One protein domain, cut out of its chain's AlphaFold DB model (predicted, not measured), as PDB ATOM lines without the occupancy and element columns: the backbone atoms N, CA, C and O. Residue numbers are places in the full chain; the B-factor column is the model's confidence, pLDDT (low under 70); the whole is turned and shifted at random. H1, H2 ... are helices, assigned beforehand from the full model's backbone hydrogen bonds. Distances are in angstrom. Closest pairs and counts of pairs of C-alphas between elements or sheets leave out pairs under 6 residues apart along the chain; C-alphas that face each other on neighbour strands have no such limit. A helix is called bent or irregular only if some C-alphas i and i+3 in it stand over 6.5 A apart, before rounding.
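Overview. This is residues 2 to 12 and 37 to 70 of the 82 residues of an uncharacterized protein of Streptomyces griseoruber (UniProt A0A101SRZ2). One long, straight helix, H2, makes the length of a rod, and a much shorter helix, H1, runs beside the part of it nearer Tyr 70, in the opposite direction and with few contacts. The other part of H2, residues 37 to 54, sticks out free. The printed part has 45 residues with two named helices, H1 then H2 along the chain, and no named strand; the class is all helix. It is extended, with a radius of gyration of the C-alphas of 15.3 A, and spans 49 by 17 by 6 A.

Arrangement. H2, residues 37 to 70, is the longest helix. H1, residues 2 to 12, is close to H2 but not clearly touching it, with 2 pairs of C-alphas within 8 A. Their closest C-alphas, those of Phe 11 and Trp 59, are 6.8 A apart. The two helices run opposite ways at a shallow tilt of 9 degrees, and their centres are 18.0 A apart. In H1 and H2 every O i to N i+4 pair is within hydrogen-bond range.

Along the chain. H2 has 34 residues and measures 49.7 A from C-alpha 37 at (-51.747, 72.123, 29.501) to C-alpha 70 at (-24.881, 94.994, -5.547). H1 has 11 residues and measures 15.1 A, beginning with C-alpha 2 at (-36.378, 93.501, -10.722). Neither helix is bent.

Size, cuts and confidence. The C-alphas of Leu 37 and Tyr 70 are the two farthest apart, at 49.7 A. Residues 13 to 36 are not printed, and C-alphas 12 and 37 are 33.0 A apart across this cut, which falls in the link from H1 to H2. The mean pLDDT of the printed part is 76.7; residues 2 to 3 and 43 to 48 are under 70.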
ATOM      1  N   TRP A   2     -35.267  94.458 -10.875       67.56
ATOM      2  CA  TRP A   2     -36.378  93.501 -10.722       67.56
ATOM      3  C   TRP A   2     -35.980  92.177 -10.054       67.56
ATOM      4  O   TRP A   2     -36.744  91.637  -9.269       67.56
ATOM      5  N   PHE A   3     -34.757  91.692 -10.299       69.69
ATOM      6  CA  PHE A   3     -34.248  90.452  -9.696       69.69
ATOM      7  C   PHE A   3     -34.224  90.506  -8.160       69.69
ATOM      8  O   PHE A   3     -34.707  89.595  -7.500       69.69
ATOM      9  N   PHE A   4     -33.735  91.615  -7.599       72.62
ATOM     10  CA  PHE A   4     -33.725  91.847  -6.152       72.62
ATOM     11  C   PHE A   4     -35.144  91.879  -5.568       72.62
ATOM     12  O   PHE A   4     -35.419  91.232  -4.564       72.62
ATOM     13  N   LEU A   5     -36.061  92.567  -6.256       75.25
ATOM     14  CA  LEU A   5     -37.460  92.666  -5.849       75.25
ATOM     15  C   LEU A   5     -38.170  91.301  -5.904       75.25
ATOM     16  O   LEU A   5     -38.915  90.958  -4.995       75.25
ATOM     17  N   GLY A   6     -37.900  90.500  -6.939       79.25
ATOM     18  CA  GLY A   6     -38.451  89.153  -7.090       79.25
ATOM     19  C   GLY A   6     -37.962  88.191  -6.009       79.25
ATOM     20  O   GLY A   6     -38.771  87.460  -5.443       79.25
ATOM     21  N   VAL A   7     -36.669  88.234  -5.668       79.50
ATOM     22  CA  VAL A   7     -36.116  87.433  -4.564       79.50
ATOM     23  C   VAL A   7     -36.743  87.836  -3.228       79.50
ATOM     24  O   VAL A   7     -37.177  86.957  -2.488       79.50
ATOM     25  N   GLN A   8     -36.873  89.136  -2.942       77.62
ATOM     26  CA  GLN A   8     -37.529  89.592  -1.711       77.62
ATOM     27  C   GLN A   8     -38.999  89.170  -1.626       77.62
ATOM     28  O   GLN A   8     -39.439  88.740  -0.565       77.62
ATOM     29  N   ILE A   9     -39.763  89.251  -2.721       85.12
ATOM     30  CA  ILE A   9     -41.170  88.819  -2.726       85.12
ATOM     31  C   ILE A   9     -41.284  87.310  -2.486       85.12
ATOM     32  O   ILE A   9     -42.161  86.880  -1.741       85.12
ATOM     33  N   LEU A  10     -40.395  86.504  -3.069       82.75
ATOM     34  CA  LEU A  10     -40.394  85.053  -2.869       82.75
ATOM     35  C   LEU A  10     -40.109  84.699  -1.401       82.75
ATOM     36  O   LEU A  10     -40.811  83.873  -0.821       82.75
ATOM     37  N   PHE A  11     -39.152  85.391  -0.774       76.44
ATOM     38  CA  PHE A  11     -38.877  85.249   0.657       76.44
ATOM     39  C   PHE A  11     -40.033  85.731   1.542       76.44
ATOM     40  O   PHE A  11     -40.375  85.040   2.498       76.44
ATOM     41  N   LEU A  12     -40.687  86.846   1.203       78.81
ATOM     42  CA  LEU A  12     -41.897  87.312   1.893       78.81
ATOM     43  C   LEU A  12     -43.010  86.266   1.853       78.81
ATOM     44  O   LEU A  12     -43.609  85.972   2.881       78.81
ATOM     45  N   LEU A  37     -51.154  71.105  30.376       78.25
ATOM     46  CA  LEU A  37     -51.747  72.123  29.501       78.25
ATOM     47  C   LEU A  37     -50.764  73.281  29.279       78.25
ATOM     48  O   LEU A  37     -50.588  73.728  28.149       78.25
ATOM     49  N   LYS A  38     -50.091  73.723  30.350       76.62
ATOM     50  CA  LYS A  38     -49.076  74.781  30.280       76.62
ATOM     51  C   LYS A  38     -47.907  74.383  29.395       76.62
ATOM     52  O   LYS A  38     -47.554  75.148  28.514       76.62
ATOM     53  N   VAL A  39     -47.362  73.182  29.580       78.06
ATOM     54  CA  VAL A  39     -46.248  72.686  28.756       78.06
ATOM     55  C   VAL A  39     -46.648  72.557  27.281       78.06
ATOM     56  O   VAL A  39     -45.855  72.894  26.409       78.06
ATOM     57  N   CYS A  40     -47.873  72.107  26.990       75.12
ATOM     58  CA  CYS A  40     -48.387  71.986  25.621       75.12
ATOM     59  C   CYS A  40     -48.523  73.358  24.935       75.12
ATOM     60  O   CYS A  40     -48.091  73.532  23.795       75.12
ATOM     61  N   GLN A  41     -49.055  74.349  25.657       73.88
ATOM     62  CA  GLN A  41     -49.210  75.712  25.158       73.88
ATOM     63  C   GLN A  41     -47.860  76.429  24.995       73.88
ATOM     64  O   GLN A  41     -47.611  77.007  23.940       73.88
ATOM     65  N   ASP A  42     -46.959  76.316  25.978       72.75
ATOM     66  CA  ASP A  42     -45.597  76.869  25.901       72.75
ATOM     67  C   ASP A  42     -44.817  76.266  24.726       72.75
ATOM     68  O   ASP A  42     -44.132  76.980  24.000       72.75
ATOM     69  N   ALA A  43     -44.926  74.953  24.500       68.75
ATOM     70  CA  ALA A  43     -44.225  74.290  23.403       68.75
ATOM     71  C   ALA A  43     -44.681  74.793  22.022       68.75
ATOM     72  O   ALA A  43     -43.841  74.978  21.139       68.75
ATOM     73  N   GLY A  44     -45.983  75.044  21.836       69.31
ATOM     74  CA  GLY A  44     -46.523  75.611  20.594       69.31
ATOM     75  C   GLY A  44     -46.058  77.050  20.343       69.31
ATOM     76  O   GLY A  44     -45.639  77.391  19.231       69.31
ATOM     77  N   ASP A  45     -46.050  77.875  21.390       68.69
ATOM     78  CA  ASP A  45     -45.653  79.288  21.313       68.69
ATOM     79  C   ASP A  45     -44.139  79.443  21.062       68.69
ATOM     80  O   ASP A  45     -43.688  80.222  20.210       68.69
ATOM     81  N   ILE A  46     -43.330  78.619  21.739       67.88
ATOM     82  CA  ILE A  46     -41.877  78.555  21.544       67.88
ATOM     83  C   ILE A  46     -41.544  78.008  20.148       67.88
ATOM     84  O   ILE A  46     -40.671  78.554  19.471       67.88
ATOM     85  N   GLY A  47     -42.247  76.967  19.688       63.25
ATOM     86  CA  GLY A  47     -42.058  76.380  18.359       63.25
ATOM     87  C   GLY A  47     -42.308  77.383  17.232       63.25
ATOM     88  O   GLY A  47     -41.494  77.499  16.313       63.25
ATOM     89  N   THR A  48     -43.371  78.182  17.355       67.69
ATOM     90  CA  THR A  48     -43.696  79.263  16.412       67.69
ATOM     91  C   THR A  48     -42.616  80.344  16.406       67.69
ATOM     92  O   THR A  48     -42.121  80.738  15.348       67.69
ATOM     93  N   THR A  49     -42.179  80.781  17.589       73.12
ATOM     94  CA  THR A  49     -41.153  81.827  17.722       73.12
ATOM     95  C   THR A  49     -39.808  81.390  17.128       73.12
ATOM     96  O   THR A  49     -39.147  82.169  16.437       73.12
ATOM     97  N   ILE A  50     -39.405  80.132  17.341       75.38
ATOM     98  CA  ILE A  50     -38.161  79.577  16.786       75.38
ATOM     99  C   ILE A  50     -38.264  79.394  15.268       75.38
ATOM    100  O   ILE A  50     -37.324  79.744  14.549       75.38
ATOM    101  N   GLY A  51     -39.396  78.883  14.775       71.12
ATOM    102  CA  GLY A  51     -39.633  78.690  13.343       71.12
ATOM    103  C   GLY A  51     -39.521  80.003  12.571       71.12
ATOM    104  O   GLY A  51     -38.723  80.110  11.637       71.12
ATOM    105  N   VAL A  52     -40.231  81.038  13.026       75.12
ATOM    106  CA  VAL A  52     -40.177  82.375  12.416       75.12
ATOM    107  C   VAL A  52     -38.778  82.984  12.539       75.12
ATOM    108  O   VAL A  52     -38.261  83.544  11.571       75.12
ATOM    109  N   GLY A  53     -38.124  82.831  13.694       75.69
ATOM    110  CA  GLY A  53     -36.774  83.346  13.927       75.69
ATOM    111  C   GLY A  53     -35.727  82.784  12.959       75.69
ATOM    112  O   GLY A  53     -34.907  83.542  12.437       75.69
ATOM    113  N   LEU A  54     -35.773  81.481  12.659       79.44
ATOM    114  CA  LEU A  54     -34.857  80.842  11.704       79.44
ATOM    115  C   LEU A  54     -35.080  81.322  10.268       79.44
ATOM    116  O   LEU A  54     -34.116  81.626   9.563       79.44
ATOM    117  N   VAL A  55     -36.340  81.421   9.847       78.06
ATOM    118  CA  VAL A  55     -36.721  81.892   8.507       78.06
ATOM    119  C   VAL A  55     -36.258  83.337   8.300       78.06
ATOM    120  O   VAL A  55     -35.612  83.643   7.296       78.06
ATOM    121  N   VAL A  56     -36.523  84.218   9.272       79.56
ATOM    122  CA  VAL A  56     -36.094  85.625   9.225       79.56
ATOM    123  C   VAL A  56     -34.569  85.736   9.258       79.56
ATOM    124  O   VAL A  56     -33.997  86.493   8.475       79.56
ATOM    125  N   GLY A  57     -33.889  84.961  10.107       80.06
ATOM    126  CA  GLY A  57     -32.426  84.953  10.175       80.06
ATOM    127  C   GLY A  57     -31.773  84.541   8.852       80.06
ATOM    128  O   GLY A  57     -30.839  85.196   8.386       80.06
ATOM    129  N   PHE A  58     -32.298  83.497   8.206       80.88
ATOM    130  CA  PHE A  58     -31.826  83.050   6.895       80.88
ATOM    131  C   PHE A  58     -32.102  84.089   5.798       80.88
ATOM    132  O   PHE A  58     -31.255  84.325   4.933       80.88
ATOM    133  N   TRP A  59     -33.251  84.762   5.865       80.44
ATOM    134  CA  TRP A  59     -33.602  85.832   4.937       80.44
ATOM    135  C   TRP A  59     -32.648  87.031   5.055       80.44
ATOM    136  O   TRP A  59     -32.088  87.471   4.051       80.44
ATOM    137  N   VAL A  60     -32.348  87.489   6.276       82.50
ATOM    138  CA  VAL A  60     -31.377  88.574   6.511       82.50
ATOM    139  C   VAL A  60     -30.001  88.232   5.931       82.50
ATOM    140  O   VAL A  60     -29.367  89.094   5.320       82.50
ATOM    141  N   ALA A  61     -29.542  86.985   6.064       80.88
ATOM    142  CA  ALA A  61     -28.275  86.548   5.477       80.88
ATOM    143  C   ALA A  61     -28.284  86.635   3.937       80.88
ATOM    144  O   ALA A  61     -27.319  87.119   3.339       80.88
ATOM    145  N   ALA A  62     -29.378  86.218   3.291       80.56
ATOM    146  CA  ALA A  62     -29.541  86.320   1.843       80.56
ATOM    147  C   ALA A  62     -29.571  87.784   1.357       80.56
ATOM    148  O   ALA A  62     -28.869  88.124   0.396       80.56
ATOM    149  N   ASP A  63     -30.309  88.666   2.041       80.25
ATOM    150  CA  ASP A  63     -30.318  90.105   1.746       80.25
ATOM    151  C   ASP A  63     -28.926  90.723   1.911       80.25
ATOM    152  O   ASP A  63     -28.512  91.540   1.089       80.25
ATOM    153  N   PHE A  64     -28.159  90.296   2.917       83.12
ATOM    154  CA  PHE A  64     -26.802  90.790   3.142       83.12
ATOM    155  C   PHE A  64     -25.856  90.435   1.987       83.12
ATOM    156  O   PHE A  64     -25.106  91.289   1.508       83.12
ATOM    157  N   ILE A  65     -25.923  89.196   1.488       85.44
ATOM    158  CA  ILE A  65     -25.136  88.737   0.332       85.44
ATOM    159  C   ILE A  65     -25.512  89.541  -0.916       85.44
ATOM    160  O   ILE A  65     -24.635  90.041  -1.626       85.44
ATOM    161  N   LEU A  66     -26.807  89.716  -1.179       79.69
ATOM    162  CA  LEU A  66     -27.279  90.486  -2.331       79.69
ATOM    163  C   LEU A  66     -26.883  91.962  -2.241       79.69
ATOM    164  O   LEU A  66     -26.412  92.527  -3.230       79.69
ATOM    165  N   ALA A  67     -27.015  92.573  -1.063       80.88
ATOM    166  CA  ALA A  67     -26.611  93.949  -0.816       80.88
ATOM    167  C   ALA A  67     -25.107  94.141  -1.045       80.88
ATOM    168  O   ALA A  67     -24.713  95.087  -1.727       80.88
ATOM    169  N   LEU A  68     -24.270  93.220  -0.554       84.00
ATOM    170  CA  LEU A  68     -22.827  93.221  -0.804       84.00
ATOM    171  C   LEU A  68     -22.508  93.090  -2.292       84.00
ATOM    172  O   LEU A  68     -21.721  93.869  -2.829       84.00
ATOM    173  N   THR A  69     -23.150  92.147  -2.977       81.31
ATOM    174  CA  THR A  69     -22.907  91.901  -4.405       81.31
ATOM    175  C   THR A  69     -23.307  93.119  -5.244       81.31
ATOM    176  O   THR A  69     -22.571  93.538  -6.139       81.31
ATOM    177  N   TYR A  70     -24.437  93.754  -4.914       79.25
ATOM    178  CA  TYR A  70     -24.881  94.994  -5.547       79.25
ATOM    179  C   TYR A  70     -23.967  96.178  -5.220       79.25
ATOM    180  O   TYR A  70     -23.672  96.978  -6.106       79.25
TER     181      TYR A  70